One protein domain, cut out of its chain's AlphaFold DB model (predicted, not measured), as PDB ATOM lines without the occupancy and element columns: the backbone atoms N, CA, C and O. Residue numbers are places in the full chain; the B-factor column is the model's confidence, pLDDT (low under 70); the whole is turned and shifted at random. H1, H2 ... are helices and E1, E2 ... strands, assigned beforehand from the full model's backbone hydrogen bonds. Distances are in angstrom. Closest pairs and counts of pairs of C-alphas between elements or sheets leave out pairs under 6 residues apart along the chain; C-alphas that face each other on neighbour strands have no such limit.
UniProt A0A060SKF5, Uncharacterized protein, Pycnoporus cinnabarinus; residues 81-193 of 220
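This is residues 81 to 193 of the 220 residues of an uncharacterized protein of Pycnoporus cinnabarinus (UniProt A0A060SKF5). A small core of three short crossed helices, H1, H2 and H4, has a two-stranded ribbon, E1 and E2, along one side and H3 close by. H5 and H6 lead away from H4 toward a far end, from which the long link of residues 172 to 186 runs back to E2. The 113 printed residues include named elements in the order E1, H1, H2, H3, H4, H5, H6, E2; the sheet is antiparallel and the class is mixed, helices and strands. The whole is compact, with a radius of gyration of the C-alphas of 14.3 A and spans of 41 by 29 by 27 A.

E1, residues 82 to 87, begins at C-alpha 82 (39.824, -70.631, 61.931) and is 16.6 A long. H1 is residues 88 to 95, H2 110 to 117 and H3 124 to 130. H4, residues 145 to 154, is 14.2 A long. H5 is residues 158 to 165 and H6 167 to 171. E2, residues 187 to 192, is 16.1 A long and ends at C-alpha 192 (45.999, -74.502, 63.640).

E1 and E2 are antiparallel at 152 degrees; N 188 and O 86, 3.0 A apart, are within hydrogen-bond range. H1 touches H2, about perpendicular at 77 degrees, with the closest C-alphas those of Asp 91 and Pro 110, 5.5 A. H1 touches H4 at a steep tilt of 53 degrees, closest at Leu 93 and Leu 153, C-alphas 6.4 A apart. Every O i to N i+4 pair is within hydrogen-bond range in H1, H2, H4, H5 and H6, and 2 of 3 in H3.

The printed part has no cut. The links H1 to H2, H3 to H4 and H6 to E2 are long. Residue 103 and residues 169 to 193 have pLDDT under 70.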
ATOM      1  N   SER A  81      38.214 -74.096  58.865       78.38
ATOM      2  CA  SER A  81      39.435 -73.554  59.468       78.38
ATOM      3  C   SER A  81      39.192 -72.185  60.100       78.38
ATOM      4  O   SER A  81      38.456 -71.365  59.555       78.38
ATOM      5  N   LYS A  82      39.841 -71.926  61.239       80.06
ATOM      6  CA  LYS A  82      39.824 -70.631  61.931       80.06
ATOM      7  C   LYS A  82      41.239 -70.045  61.918       80.06
ATOM      8  O   LYS A  82      42.195 -70.758  62.219       80.06
ATOM      9  N   LEU A  83      41.367 -68.767  61.567       83.75
ATOM     10  CA  LEU A  83      42.605 -68.004  61.738       83.75
ATOM     11  C   LEU A  83      42.478 -67.172  63.009       83.75
ATOM     12  O   LEU A  83      41.475 -66.479  63.178       83.75
ATOM     13  N   VAL A  84      43.481 -67.240  63.883       83.81
ATOM     14  CA  VAL A  84      43.488 -66.478  65.133       83.81
ATOM     15  C   VAL A  84      44.773 -65.675  65.235       83.81
ATOM     16  O   VAL A  84      45.873 -66.195  65.048       83.81
ATOM     17  N   LEU A  85      44.596 -64.388  65.513       88.00
ATOM     18  CA  LEU A  85      45.655 -63.428  65.771       88.00
ATOM     19  C   LEU A  85      45.485 -62.956  67.205       88.00
ATOM     20  O   LEU A  85      44.399 -62.516  67.583       88.00
ATOM     21  N   PHE A  86      46.544 -63.057  67.991       88.19
ATOM     22  CA  PHE A  86      46.558 -62.530  69.343       88.19
ATOM     23  C   PHE A  86      47.910 -61.906  69.648       88.19
ATOM     24  O   PHE A  86      48.904 -62.105  68.940       88.19
ATOM     25  N   THR A  87      47.909 -61.090  70.689       88.25
ATOM     26  CA  THR A  87      49.095 -60.402  71.166       88.25
ATOM     27  C   THR A  87      49.782 -61.236  72.241       88.25
ATOM     28  O   THR A  87      49.187 -62.152  72.808       88.25
ATOM     29  N   ASP A  88      51.026 -60.898  72.557       83.75
ATOM     30  CA  ASP A  88      51.773 -61.445  73.702       83.75
ATOM     31  C   ASP A  88      51.034 -61.341  75.052       83.75
ATOM     32  O   ASP A  88      51.308 -62.107  75.971       83.75
ATOM     33  N   GLY A  89      50.036 -60.464  75.164       84.62
ATOM     34  CA  GLY A  89      49.082 -60.460  76.274       84.62
ATOM     35  C   GLY A  89      48.431 -61.828  76.529       84.62
ATOM     36  O   GLY A  89      48.291 -62.222  77.680       84.62
ATOM     37  N   VAL A  90      48.095 -62.596  75.486       89.38
ATOM     38  CA  VAL A  90      47.565 -63.962  75.652       89.38
ATOM     39  C   VAL A  90      48.640 -64.918  76.159       89.38
ATOM     40  O   VAL A  90      48.348 -65.730  77.035       89.38
ATOM     41  N   ASP A  91      49.877 -64.789  75.674       87.62
ATOM     42  CA  ASP A  91      51.009 -65.582  76.168       87.62
ATOM     43  C   ASP A  91      51.181 -65.360  77.681       87.62
ATOM     44  O   ASP A  91      51.301 -66.321  78.440       87.62
ATOM     45  N   ASN A  92      51.074 -64.105  78.136       84.12
ATOM     46  CA  ASN A  92      51.145 -63.739  79.553       84.12
ATOM     47  C   ASN A  92      49.974 -64.297  80.383       84.12
ATOM     48  O   ASN A  92      50.183 -64.710  81.525       84.12
ATOM     49  N   LEU A  93      48.754 -64.321  79.834       88.62
ATOM     50  CA  LEU A  93      47.584 -64.887  80.519       88.62
ATOM     51  C   LEU A  93      47.672 -66.410  80.653       88.62
ATOM     52  O   LEU A  93      47.264 -66.957  81.677       88.62
ATOM     53  N   VAL A  94      48.193 -67.090  79.628       89.44
ATOM     54  CA  VAL A  94      48.366 -68.548  79.638       89.44
ATOM     55  C   VAL A  94      49.512 -68.956  80.552       89.44
ATOM     56  O   VAL A  94      49.336 -69.859  81.367       89.44
ATOM     57  N   ASP A  95      50.670 -68.304  80.430       84.75
ATOM     58  CA  ASP A  95      51.823 -68.632  81.264       84.75
ATOM     59  C   ASP A  95      51.560 -68.274  82.731       84.75
ATOM     60  O   ASP A  95      52.009 -68.974  83.637       84.75
ATOM     61  N   GLY A  96      50.789 -67.209  82.968       77.62
ATOM     62  CA  GLY A  96      50.393 -66.740  84.292       77.62
ATOM     63  C   GLY A  96      51.517 -66.064  85.074       77.62
ATOM     64  O   GLY A  96      51.216 -65.398  86.061       77.62
ATOM     65  N   TYR A  97      52.765 -66.160  84.611       78.06
ATOM     66  CA  TYR A  97      53.960 -65.646  85.281       78.06
ATOM     67  C   TYR A  97      53.868 -64.172  85.662       78.06
ATOM     68  O   TYR A  97      54.375 -63.776  86.703       78.06
ATOM     69  N   MET A  98      53.235 -63.347  84.828       70.25
ATOM     70  CA  MET A  98      53.178 -61.902  85.066       70.25
ATOM     71  C   MET A  98      52.015 -61.488  85.970       70.25
ATOM     72  O   MET A  98      52.151 -60.537  86.731       70.25
ATOM     73  N   VAL A  99      50.868 -62.169  85.880       71.56
ATOM     74  CA  VAL A  99      49.614 -61.676  86.481       71.56
ATOM     75  C   VAL A  99      49.085 -62.601  87.570       71.56
ATOM     76  O   VAL A  99      48.735 -62.141  88.649       71.56
ATOM     77  N   PHE A 100      49.039 -63.909  87.316       78.19
ATOM     78  CA  PHE A 100      48.356 -64.859  88.198       78.19
ATOM     79  C   PHE A 100      49.302 -65.581  89.161       78.19
ATOM     80  O   PHE A 100      48.879 -65.997  90.237       78.19
ATOM     81  N   LYS A 101      50.570 -65.763  88.772       76.56
ATOM     82  CA  LYS A 101      51.608 -66.453  89.548       76.56
ATOM     83  C   LYS A 101      52.975 -65.774  89.368       76.56
ATOM     84  O   LYS A 101      53.838 -66.315  88.673       76.56
ATOM     85  N   PRO A 102      53.186 -64.592  89.978       74.50
ATOM     86  CA  PRO A 102      54.452 -63.868  89.899       74.50
ATOM     87  C   PRO A 102      55.661 -64.756  90.212       74.50
ATOM     88  O   PRO A 102      55.769 -65.295  91.310       74.50
ATOM     89  N   GLY A 103      56.579 -64.900  89.252       68.62
ATOM     90  CA  GLY A 103      57.817 -65.668  89.432       68.62
ATOM     91  C   GLY A 103      57.730 -67.158  89.076       68.62
ATOM     92  O   GLY A 103      58.769 -67.815  89.026       68.62
ATOM     93  N   GLU A 104      56.543 -67.687  88.771       77.69
ATOM     94  CA  GLU A 104      56.342 -69.096  88.420       77.69
ATOM     95  C   GLU A 104      55.826 -69.246  86.986       77.69
ATOM     96  O   GLU A 104      54.671 -68.952  86.682       77.69
ATOM     97  N   HIS A 105      56.686 -69.741  86.094       79.56
ATOM     98  CA  HIS A 105      56.282 -70.085  84.734       79.56
ATOM     99  C   HIS A 105      55.530 -71.412  84.731       79.56
ATOM    100  O   HIS A 105      56.001 -72.409  85.287       79.56
ATOM    101  N   THR A 106      54.394 -71.462  84.043       78.12
ATOM    102  CA  THR A 106      53.691 -72.731  83.815       78.12
ATOM    103  C   THR A 106      54.274 -73.498  82.628       78.12
ATOM    104  O   THR A 106      53.988 -74.689  82.485       78.12
ATOM    105  N   ALA A 107      55.102 -72.842  81.797       81.38
ATOM    106  CA  ALA A 107      55.698 -73.389  80.570       81.38
ATOM    107  C   ALA A 107      54.652 -73.947  79.584       81.38
ATOM    108  O   ALA A 107      54.954 -74.784  78.727       81.38
ATOM    109  N   ALA A 108      53.404 -73.500  79.721       87.56
ATOM    110  CA  ALA A 108      52.309 -73.901  78.866       87.56
ATOM    111  C   ALA A 108      52.436 -73.246  77.491       87.56
ATOM    112  O   ALA A 108      52.775 -72.073  77.384       87.56
ATOM    113  N   ASP A 109      52.130 -74.003  76.436       89.62
ATOM    114  CA  ASP A 109      52.094 -73.476  75.073       89.62
ATOM    115  C   ASP A 109      50.777 -72.706  74.836       89.62
ATOM    116  O   ASP A 109      49.707 -73.338  74.797       89.62
ATOM    117  N   PRO A 110      50.820 -71.374  74.625       90.75
ATOM    118  CA  PRO A 110      49.627 -70.569  74.360       90.75
ATOM    119  C   PRO A 110      48.855 -71.045  73.127       90.75
ATOM    120  O   PRO A 110      47.626 -71.002  73.108       90.75
ATOM    121  N   LEU A 111      49.542 -71.592  72.120       89.31
ATOM    122  CA  LEU A 111      48.916 -72.124  70.904       89.31
ATOM    123  C   LEU A 111      48.120 -73.378  71.165       89.31
ATOM    124  O   LEU A 111      47.042 -73.586  70.587       89.31
ATOM    125  N   ARG A 112      48.669 -74.237  72.020       91.31
ATOM    126  CA  ARG A 112      47.972 -75.426  72.465       91.31
ATOM    127  C   ARG A 112      46.707 -74.999  73.196       91.31
ATOM    128  O   ARG A 112      45.629 -75.399  72.771       91.31
ATOM    129  N   VAL A 113      46.834 -74.136  74.203       92.38
ATOM    130  CA  VAL A 113      45.720 -73.689  75.053       92.38
ATOM    131  C   VAL A 113      44.621 -72.998  74.248       92.38
ATOM    132  O   VAL A 113      43.479 -73.453  74.271       92.38
ATOM    133  N   VAL A 114      44.949 -71.962  73.473       92.31
ATOM    134  CA  VAL A 114      43.966 -71.238  72.650       92.31
ATOM    135  C   VAL A 114      43.334 -72.161  71.609       92.31
ATOM    136  O   VAL A 114      42.129 -72.099  71.376       92.31
ATOM    137  N   GLY A 115      44.118 -73.054  71.002       90.50
ATOM    138  CA  GLY A 115      43.599 -74.019  70.036       90.50
ATOM    139  C   GLY A 115      42.590 -74.997  70.643       90.50
ATOM    140  O   GLY A 115      41.582 -75.282  70.000       90.50
ATOM    141  N   GLU A 116      42.827 -75.472  71.870       91.56
ATOM    142  CA  GLU A 116      41.866 -76.322  72.584       91.56
ATOM    143  C   GLU A 116      40.616 -75.536  73.012       91.56
ATOM    144  O   GLU A 116      39.509 -76.051  72.898       91.56
ATOM    145  N   LEU A 117      40.749 -74.269  73.430       91.75
ATOM    146  CA  LEU A 117      39.598 -73.413  73.762       91.75
ATOM    147  C   LEU A 117      38.701 -73.111  72.547       91.75
ATOM    148  O   LEU A 117      37.512 -72.840  72.693       91.75
ATOM    149  N   LEU A 118      39.261 -73.153  71.338       89.88
ATOM    150  CA  LEU A 118      38.523 -72.969  70.085       89.88
ATOM    151  C   LEU A 118      37.860 -74.248  69.566       89.88
ATOM    152  O   LEU A 118      37.093 -74.171  68.590       89.88
ATOM    153  N   ALA A 119      38.188 -75.397  70.163       86.62
ATOM    154  CA  ALA A 119      37.594 -76.681  69.844       86.62
ATOM    155  C   ALA A 119      36.173 -76.788  70.404       86.62
ATOM    156  O   ALA A 119      35.810 -76.145  71.386       86.62
ATOM    157  N   ASP A 120      35.350 -77.618  69.761       82.00
ATOM    158  CA  ASP A 120      33.980 -77.862  70.226       82.00
ATOM    159  C   ASP A 120      33.962 -78.680  71.532       82.00
ATOM    160  O   ASP A 120      33.031 -78.566  72.326       82.00
ATOM    161  N   ILE A 121      35.002 -79.489  71.762       85.31
ATOM    162  CA  ILE A 121      35.222 -80.260  72.987       85.31
ATOM    163  C   ILE A 121      36.581 -79.850  73.540       85.31
ATOM    164  O   ILE A 121      37.598 -80.060  72.879       85.31
ATOM    165  N   VAL A 122      36.585 -79.277  74.740       87.44
ATOM    166  CA  VAL A 122      37.803 -78.783  75.385       87.44
ATOM    167  C   VAL A 122      38.444 -79.896  76.215       87.44
ATOM    168  O   VAL A 122      37.768 -80.566  76.995       87.44
ATOM    169  N   ASP A 123      39.751 -80.099  76.042       88.00
ATOM    170  CA  ASP A 123      40.541 -81.047  76.836       88.00
ATOM    171  C   ASP A 123      40.585 -80.599  78.317       88.00
ATOM    172  O   ASP A 123      41.043 -79.485  78.593       88.00
ATOM    173  N   PRO A 124      40.182 -81.445  79.290       88.94
ATOM    174  CA  PRO A 124      40.276 -81.130  80.720       88.94
ATOM    175  C   PRO A 124      41.689 -80.759  81.190       88.94
ATOM    176  O   PRO A 124      41.854 -80.083  82.206       88.94
ATOM    177  N   ALA A 125      42.735 -81.161  80.459       89.75
ATOM    178  CA  ALA A 125      44.101 -80.736  80.750       89.75
ATOM    179  C   ALA A 125      44.271 -79.206  80.699       89.75
ATOM    180  O   ALA A 125      45.115 -78.670  81.416       89.75
ATOM    181  N   VAL A 126      43.465 -78.503  79.897       90.69
ATOM    182  CA  VAL A 126      43.500 -77.037  79.790       90.69
ATOM    183  C   VAL A 126      43.042 -76.377  81.091       90.69
ATOM    184  O   VAL A 126      43.656 -75.404  81.517       90.69
ATOM    185  N   GLU A 127      42.046 -76.943  81.779       90.62
ATOM    186  CA  GLU A 127      41.597 -76.443  83.090       90.62
ATOM    187  C   GLU A 127      42.726 -76.518  84.121       90.62
ATOM    188  O   GLU A 127      42.953 -75.588  84.895       90.62
ATOM    189  N   LYS A 128      43.495 -77.615  84.091       88.81
ATOM    190  CA  LYS A 128      44.667 -77.790  84.954       88.81
ATOM    191  C   LYS A 128      45.754 -76.760  84.646       88.81
ATOM    192  O   LYS A 128      46.375 -76.250  85.574       88.81
ATOM    193  N   THR A 129      45.986 -76.463  83.368       89.19
ATOM    194  CA  THR A 129      46.951 -75.445  82.940       89.19
ATOM    195  C   THR A 129      46.544 -74.050  83.410       89.19
ATOM    196  O   THR A 129      47.354 -73.348  84.008       89.19
ATOM    197  N   LEU A 130      45.284 -73.667  83.199       88.38
ATOM    198  CA  LEU A 130      44.776 -72.338  83.550       88.38
ATOM    199  C   LEU A 130      44.495 -72.172  85.053       88.38
ATOM    200  O   LEU A 130      44.390 -71.046  85.555       88.38
ATOM    201  N   GLY A 131      44.391 -73.286  85.781       87.69
ATOM    202  CA  GLY A 131      44.136 -73.330  87.218       87.69
ATOM    203  C   GLY A 131      42.682 -73.049  87.600       87.69
ATOM    204  O   GLY A 131      42.413 -72.771  88.764       87.69
ATOM    205  N   HIS A 132      41.754 -73.095  86.646       89.19
ATOM    206  CA  HIS A 132      40.332 -72.854  86.872       89.19
ATOM    207  C   HIS A 132      39.474 -73.629  85.861       89.19
ATOM    208  O   HIS A 132      39.976 -74.150  84.866       89.19
ATOM    209  N   LYS A 133      38.170 -73.728  86.142       91.00
ATOM    210  CA  LYS A 133      37.220 -74.458  85.293       91.00
ATOM    211  C   LYS A 133      36.861 -73.666  84.043       91.00
ATOM    212  O   LYS A 133      36.616 -72.464  84.125       91.00
ATOM    213  N   ILE A 134      36.748 -74.364  82.922       91.06
ATOM    214  CA  ILE A 134      36.356 -73.780  81.643       91.06
ATOM    215  C   ILE A 134      34.833 -73.712  81.583       91.06
ATOM    216  O   ILE A 134      34.121 -74.676  81.866       91.06
ATOM    217  N   ILE A 135      34.326 -72.544  81.205       89.44
ATOM    218  CA  ILE A 135      32.904 -72.287  81.037       89.44
ATOM    219  C   ILE A 135      32.615 -72.271  79.535       89.44
ATOM    220  O   ILE A 135      33.093 -71.387  78.813       89.44
ATOM    221  N   PRO A 136      31.843 -73.242  79.025       83.88
ATOM    222  CA  PRO A 136      31.461 -73.240  77.623       83.88
ATOM    223  C   PRO A 136      30.519 -72.064  77.326       83.88
ATOM    224  O   PRO A 136      29.665 -71.727  78.143       83.88
ATOM    225  N   CYS A 137      30.639 -71.488  76.124       84.38
ATOM    226  CA  CYS A 137      29.739 -70.450  75.600       84.38
ATOM    227  C   CYS A 137      29.613 -69.215  76.516       84.38
ATOM    228  O   CYS A 137      28.513 -68.797  76.881       84.38
ATOM    229  N   TRP A 138      30.745 -68.619  76.880       86.19
ATOM    230  CA  TRP A 138      30.835 -67.376  77.661       86.19
ATOM    231  C   TRP A 138      30.013 -66.228  77.049       86.19
ATOM    232  O   TRP A 138      29.333 -65.489  77.759       86.19
ATOM    233  N   SER A 139      30.011 -66.133  75.721       86.00
ATOM    234  CA  SER A 139      29.237 -65.200  74.896       86.00
ATOM    235  C   SER A 139      27.738 -65.521  74.817       86.00
ATOM    236  O   SER A 139      26.964 -64.753  74.245       86.00
ATOM    237  N   ARG A 140      27.297 -66.635  75.414       86.69
ATOM    238  CA  ARG A 140      25.902 -67.094  75.456       86.69
ATOM    239  C   ARG A 140      25.270 -67.134  74.060       86.69
ATOM    240  O   ARG A 140      25.575 -68.020  73.272       86.69
ATOM    241  N   CYS A 141      24.364 -66.199  73.772       85.44
ATOM    242  CA  CYS A 141      23.580 -66.147  72.542       85.44
ATOM    243  C   CYS A 141      24.308 -65.452  71.383       85.44
ATOM    244  O   CYS A 141      23.827 -65.523  70.257       85.44
ATOM    245  N   GLU A 142      25.427 -64.772  71.643       84.62
ATOM    246  CA  GLU A 142      26.153 -64.005  70.624       84.62
ATOM    247  C   GLU A 142      27.086 -64.876  69.763       84.62
ATOM    248  O   GLU A 142      27.532 -64.416  68.715       84.62
ATOM    249  N   ASP A 143      27.384 -66.115  70.190       84.56
ATOM    250  CA  ASP A 143      28.336 -67.051  69.546       84.56
ATOM    251  C   ASP A 143      29.687 -66.388  69.191       84.56
ATOM    252  O   ASP A 143      30.340 -66.684  68.186       84.56
ATOM    253  N   ASN A 144      30.129 -65.453  70.039       89.19
ATOM    254  CA  ASN A 144      31.400 -64.764  69.875       89.19
ATOM    255  C   ASN A 144      32.529 -65.588  70.497       89.19
ATOM    256  O   ASN A 144      32.834 -65.498  71.689       89.19
ATOM    257  N   ARG A 145      33.216 -66.350  69.646       87.62
ATOM    258  CA  ARG A 145      34.330 -67.211  70.062       87.62
ATOM    259  C   ARG A 145      35.530 -66.462  70.629       87.62
ATOM    260  O   ARG A 145      36.249 -67.037  71.437       87.62
ATOM    261  N   ALA A 146      35.761 -65.210  70.237       88.69
ATOM    262  CA  ALA A 146      36.839 -64.422  70.829       88.69
ATOM    263  C   ALA A 146      36.519 -64.094  72.293       88.69
ATOM    264  O   ALA A 146      37.368 -64.283  73.161       88.69
ATOM    265  N   THR A 147      35.274 -63.696  72.571       89.75
ATOM    266  CA  THR A 147      34.779 -63.506  73.940       89.75
ATOM    267  C   THR A 147      34.837 -64.810  74.728       89.75
ATOM    268  O   THR A 147      35.250 -64.792  75.883       89.75
ATOM    269  N   ASP A 148      34.504 -65.944  74.104       90.44
ATOM    270  CA  ASP A 148      34.590 -67.243  74.773       90.44
ATOM    271  C   ASP A 148      36.015 -67.597  75.193       90.44
ATOM    272  O   ASP A 148      36.240 -68.033  76.321       90.44
ATOM    273  N   VAL A 149      36.981 -67.410  74.292       91.69
ATOM    274  CA  VAL A 149      38.393 -67.665  74.584       91.69
ATOM    275  C   VAL A 149      38.886 -66.706  75.662       91.69
ATOM    276  O   VAL A 149      39.456 -67.158  76.645       91.69
ATOM    277  N   MET A 150      38.630 -65.403  75.526       90.19
ATOM    278  CA  MET A 150      39.090 -64.403  76.496       90.19
ATOM    279  C   MET A 150      38.482 -64.615  77.882       90.19
ATOM    280  O   MET A 150      39.210 -64.605  78.873       90.19
ATOM    281  N   GLY A 151      37.177 -64.877  77.961       90.50
ATOM    282  CA  GLY A 151      36.504 -65.189  79.219       90.50
ATOM    283  C   GLY A 151      37.074 -66.441  79.887       90.50
ATOM    284  O   GLY A 151      37.266 -66.460  81.098       90.50
ATOM    285  N   ASN A 152      37.434 -67.462  79.105       92.31
ATOM    286  CA  ASN A 152      38.081 -68.667  79.626       92.31
ATOM    287  C   ASN A 152      39.574 -68.511  79.928       92.31
ATOM    288  O   ASN A 152      40.095 -69.290  80.706       92.31
ATOM    289  N   LEU A 153      40.289 -67.548  79.350       91.12
ATOM    290  CA  LEU A 153      41.672 -67.260  79.754       91.12
ATOM    291  C   LEU A 153      41.717 -66.516  81.096       91.12
ATOM    292  O   LEU A 153      42.595 -66.760  81.929       91.12
ATOM    293  N   LEU A 154      40.755 -65.616  81.309       89.19
ATOM    294  CA  LEU A 154      40.606 -64.853  82.548       89.19
ATOM    295  C   LEU A 154      39.974 -65.687  83.666       89.19
ATOM    296  O   LEU A 154      40.365 -65.548  84.823       89.19
ATOM    297  N   GLY A 155      39.059 -66.586  83.308       85.12
ATOM    298  CA  GLY A 155      38.202 -67.314  84.233       85.12
ATOM    299  C   GLY A 155      36.998 -66.478  84.669       85.12
ATOM    300  O   GLY A 155      36.971 -65.260  84.515       85.12
ATOM    301  N   ALA A 156      35.980 -67.120  85.250       77.88
ATOM    302  CA  ALA A 156      34.869 -66.411  85.910       77.88
ATOM    303  C   ALA A 156      35.226 -65.941  87.330       77.88
ATOM    304  O   ALA A 156      34.355 -65.794  88.186       77.88
ATOM    305  N   ASP A 157      36.517 -65.761  87.579       78.56
ATOM    306  CA  ASP A 157      37.058 -65.349  88.857       78.56
ATOM    307  C   ASP A 157      37.227 -63.827  88.848       78.56
ATOM    308  O   ASP A 157      37.995 -63.277  88.052       78.56
ATOM    309  N   LEU A 158      36.464 -63.149  89.708       81.62
ATOM    310  CA  LEU A 158      36.517 -61.696  89.847       81.62
ATOM    311  C   LEU A 158      37.911 -61.234  90.265       81.62
ATOM    312  O   LEU A 158      38.364 -60.208  89.765       81.62
ATOM    313  N   ASP A 159      38.615 -62.023  91.078       82.44
ATOM    314  CA  ASP A 159      39.950 -61.680  91.564       82.44
ATOM    315  C   ASP A 159      40.946 -61.655  90.394       82.44
ATOM    316  O   ASP A 159      41.769 -60.750  90.269       82.44
ATOM    317  N   ARG A 160      40.827 -62.605  89.457       81.75
ATOM    318  CA  ARG A 160      41.656 -62.633  88.240       81.75
ATOM    319  C   ARG A 160      41.337 -61.475  87.306       81.75
ATOM    320  O   ARG A 160      42.255 -60.926  86.695       81.75
ATOM    321  N   LEU A 161      40.060 -61.114  87.183       84.50
ATOM    322  CA  LEU A 161      39.643 -59.964  86.386       84.50
ATOM    323  C   LEU A 161      40.165 -58.651  86.989       84.50
ATOM    324  O   LEU A 161      40.627 -57.777  86.255       84.50
ATOM    325  N   GLU A 162      40.140 -58.525  88.314       85.19
ATOM    326  CA  GLU A 162      40.721 -57.392  89.032       85.19
ATOM    327  C   GLU A 162      42.235 -57.324  88.796       85.19
ATOM    328  O   GLU A 162      42.738 -56.285  88.383       85.19
ATOM    329  N   MET A 163      42.957 -58.445  88.896       81.06
ATOM    330  CA  MET A 163      44.406 -58.482  88.650       81.06
ATOM    331  C   MET A 163      44.811 -58.029  87.238       81.06
ATOM    332  O   MET A 163      45.821 -57.347  87.084       81.06
ATOM    333  N   VAL A 164      44.043 -58.380  86.196       81.31
ATOM    334  CA  VAL A 164      44.338 -57.940  84.812       81.31
ATOM    335  C   VAL A 164      43.879 -56.511  84.516       81.31
ATOM    336  O   VAL A 164      44.225 -55.975  83.464       81.31
ATOM    337  N   THR A 165      43.075 -55.903  85.393       82.88
ATOM    338  CA  THR A 165      42.590 -54.522  85.244       82.88
ATOM    339  C   THR A 165      43.252 -53.544  86.214       82.88
ATOM    340  O   THR A 165      43.181 -52.335  85.986       82.88
ATOM    341  N   ASP A 166      43.945 -54.034  87.245       81.31
ATOM    342  CA  ASP A 166      44.680 -53.207  88.194       81.31
ATOM    343  C   ASP A 166      45.897 -52.565  87.523       81.31
ATOM    344  O   ASP A 166      46.956 -53.166  87.313       81.31
ATOM    345  N   LEU A 167      45.742 -51.279  87.213       73.38
ATOM    346  CA  LEU A 167      46.785 -50.475  86.604       73.38
ATOM    347  C   LEU A 167      48.042 -50.410  87.478       73.38
ATOM    348  O   LEU A 167      49.136 -50.330  86.931       73.38
ATOM    349  N   ASN A 168      47.930 -50.467  88.808       74.31
ATOM    350  CA  ASN A 168      49.097 -50.431  89.687       74.31
ATOM    351  C   ASN A 168      49.916 -51.713  89.569       74.31
ATOM    352  O   ASN A 168      51.141 -51.632  89.575       74.31
ATOM    353  N   LEU A 169      49.269 -52.872  89.415       68.94
ATOM    354  CA  LEU A 169      49.964 -54.129  89.133       68.94
ATOM    355  C   LEU A 169      50.621 -54.084  87.753       68.94
ATOM    356  O   LEU A 169      51.805 -54.380  87.638       68.94
ATOM    357  N   LEU A 170      49.898 -53.618  86.733       67.62
ATOM    358  CA  LEU A 170      50.404 -53.538  85.359       67.62
ATOM    359  C   LEU A 170      51.509 -52.489  85.153       67.62
ATOM    360  O   LEU A 170      52.261 -52.577  84.184       67.62
ATOM    361  N   THR A 171      51.600 -51.476  86.018       64.44
ATOM    362  CA  THR A 171      52.572 -50.373  85.897       64.44
ATOM    363  C   THR A 171      53.670 -50.393  86.954       64.44
ATOM    364  O   THR A 171      54.568 -49.546  86.895       64.44
ATOM    365  N   ASN A 172      53.636 -51.326  87.915       58.66
ATOM    366  CA  ASN A 172      54.579 -51.313  89.028       58.66
ATOM    367  C   ASN A 172      56.019 -51.424  88.508       58.66
ATOM    368  O   ASN A 172      56.366 -52.336  87.778       58.66
ATOM    369  N   ALA A 173      56.892 -50.485  88.855       47.69
ATOM    370  CA  ALA A 173      58.142 -50.242  88.130       47.69
ATOM    371  C   ALA A 173      59.301 -51.218  88.445       47.69
ATOM    372  O   ALA A 173      60.418 -51.021  87.966       47.69
ATOM    373  N   ASN A 174      59.073 -52.276  89.226       45.28
ATOM    374  CA  ASN A 174      60.134 -53.153  89.746       45.28
ATOM    375  C   ASN A 174      60.574 -54.254  88.756       45.28
ATOM    376  O   ASN A 174      60.736 -55.406  89.148       45.28
ATOM    377  N   GLY A 175      60.783 -53.903  87.481       47.59
ATOM    378  CA  GLY A 175      61.319 -54.820  86.459       47.59
ATOM    379  C   GLY A 175      60.325 -55.285  85.392       47.59
ATOM    380  O   GLY A 175      60.521 -56.340  84.797       47.59
ATOM    381  N   TRP A 176      59.264 -54.516  85.141       47.69
ATOM    382  CA  TRP A 176      58.238 -54.867  84.161       47.69
ATOM    383  C   TRP A 176      58.651 -54.448  82.740       47.69
ATOM    384  O   TRP A 176      58.887 -53.258  82.509       47.69
ATOM    385  N   PRO A 177      58.696 -55.374  81.762       43.66
ATOM    386  CA  PRO A 177      59.043 -55.045  80.380       43.66
ATOM    387  C   PRO A 177      57.880 -54.432  79.587       43.66
ATOM    388  O   PRO A 177      58.080 -53.994  78.460       43.66
ATOM    389  N   PHE A 178      56.671 -54.383  80.152       44.75
ATOM    390  CA  PHE A 178      55.492 -53.826  79.496       44.75
ATOM    391  C   PHE A 178      55.051 -52.558  80.215       44.75
ATOM    392  O   PHE A 178      54.197 -52.586  81.095       44.75
ATOM    393  N   ARG A 179      55.591 -51.408  79.811       41.38
ATOM    394  CA  ARG A 179      54.811 -50.183  79.980       41.38
ATOM    395  C   ARG A 179      53.671 -50.256  78.980       41.38
ATOM    396  O   ARG A 179      53.926 -50.370  77.782       41.38
ATOM    397  N   VAL A 180      52.430 -50.151  79.451       38.97
ATOM    398  CA  VAL A 180      51.284 -49.848  78.586       38.97
ATOM    399  C   VAL A 180      51.474 -48.422  78.065       38.97
ATOM    400  O   VAL A 180      50.884 -47.459  78.544       38.97
ATOM    401  N   HIS A 181      52.362 -48.259  77.090       36.09
ATOM    402  CA  HIS A 181      52.295 -47.130  76.190       36.09
ATOM    403  C   HIS A 181      51.111 -47.406  75.270       36.09
ATOM    404  O   HIS A 181      50.974 -48.500  74.732       36.09
ATOM    405  N   HIS A 182      50.236 -46.418  75.094       33.34
ATOM    406  CA  HIS A 182      49.020 -46.502  74.277       33.34
ATOM    407  C   HIS A 182      49.253 -46.825  72.784       33.34
ATOM    408  O   HIS A 182      48.381 -46.558  71.957       33.34
ATOM    409  N   ARG A 183      50.424 -47.330  72.383       35.22
ATOM    410  CA  ARG A 183      50.790 -47.575  70.995       35.22
ATOM    411  C   ARG A 183      51.649 -48.834  70.886       35.22
ATOM    412  O   ARG A 183      52.781 -48.859  71.346       35.22
ATOM    413  N   VAL A 184      51.082 -49.798  70.163       38.19
ATOM    414  CA  VAL A 184      51.679 -51.010  69.579       38.19
ATOM    415  C   VAL A 184      51.646 -52.262  70.454       38.19
ATOM    416  O   VAL A 184      52.401 -52.421  71.404       38.19
ATOM    417  N   ALA A 185      50.792 -53.197  70.037       40.09
ATOM    418  CA  ALA A 185      50.807 -54.578  70.484       40.09
ATOM    419  C   ALA A 185      51.606 -55.438  69.492       40.09
ATOM    420  O   ALA A 185      51.414 -55.338  68.276       40.09
ATOM    421  N   SER A 186      52.479 -56.306  70.003       42.25
ATOM    422  CA  SER A 186      53.145 -57.327  69.195       42.25
ATOM    423  C   SER A 186      52.118 -58.376  68.794       42.25
ATOM    424  O   SER A 186      51.545 -59.034  69.657       42.25
ATOM    425  N   THR A 187      51.830 -58.509  67.499       37.25
ATOM    426  CA  THR A 187      50.866 -59.503  67.005       37.25
ATOM    427  C   THR A 187      51.619 -60.731  66.526       37.25
ATOM    428  O   THR A 187      52.454 -60.634  65.625       37.25
ATOM    429  N   ARG A 188      51.304 -61.901  67.084       45.19
ATOM    430  CA  ARG A 188      51.780 -63.176  66.547       45.19
ATOM    431  C   ARG A 188      50.650 -63.860  65.782       45.19
ATOM    432  O   ARG A 188      49.502 -63.898  66.218       45.19
ATOM    433  N   CYS A 189      50.981 -64.367  64.596       34.47
ATOM    434  CA  CYS A 189      50.039 -65.051  63.716       34.47
ATOM    435  C   CYS A 189      50.267 -66.555  63.779       34.47
ATOM    436  O   CYS A 189      51.369 -67.025  63.485       34.47
ATOM    437  N   TYR A 190      49.212 -67.307  64.087       43.84
ATOM    438  CA  TYR A 190      49.274 -68.756  64.169       43.84
ATOM    439  C   TYR A 190      48.080 -69.405  63.475       43.84
ATOM    440  O   TYR A 190      46.945 -68.939  63.554       43.84
ATOM    441  N   MET A 191      48.347 -70.511  62.784       39.78
ATOM    442  CA  MET A 191      47.344 -71.270  62.051       39.78
ATOM    443  C   MET A 191      47.331 -72.704  62.575       39.78
ATOM    444  O   MET A 191      48.340 -73.403  62.497       39.78
ATOM    445  N   ARG A 192      46.192 -73.139  63.126       50.06
ATOM    446  CA  ARG A 192      45.999 -74.502  63.640       50.06
ATOM    447  C   ARG A 192      44.692 -75.080  63.107       50.06
ATOM    448  O   ARG A 192      43.668 -74.407  63.057       50.06
ATOM    449  N   HIS A 193      44.742 -76.345  62.705       43.69
ATOM    450  CA  HIS A 193      43.590 -77.084  62.207       43.69
ATOM    451  C   HIS A 193      42.814 -77.694  63.380       43.69
ATOM    452  O   HIS A 193      43.339 -78.558  64.081       43.69
TER     453      HIS A 193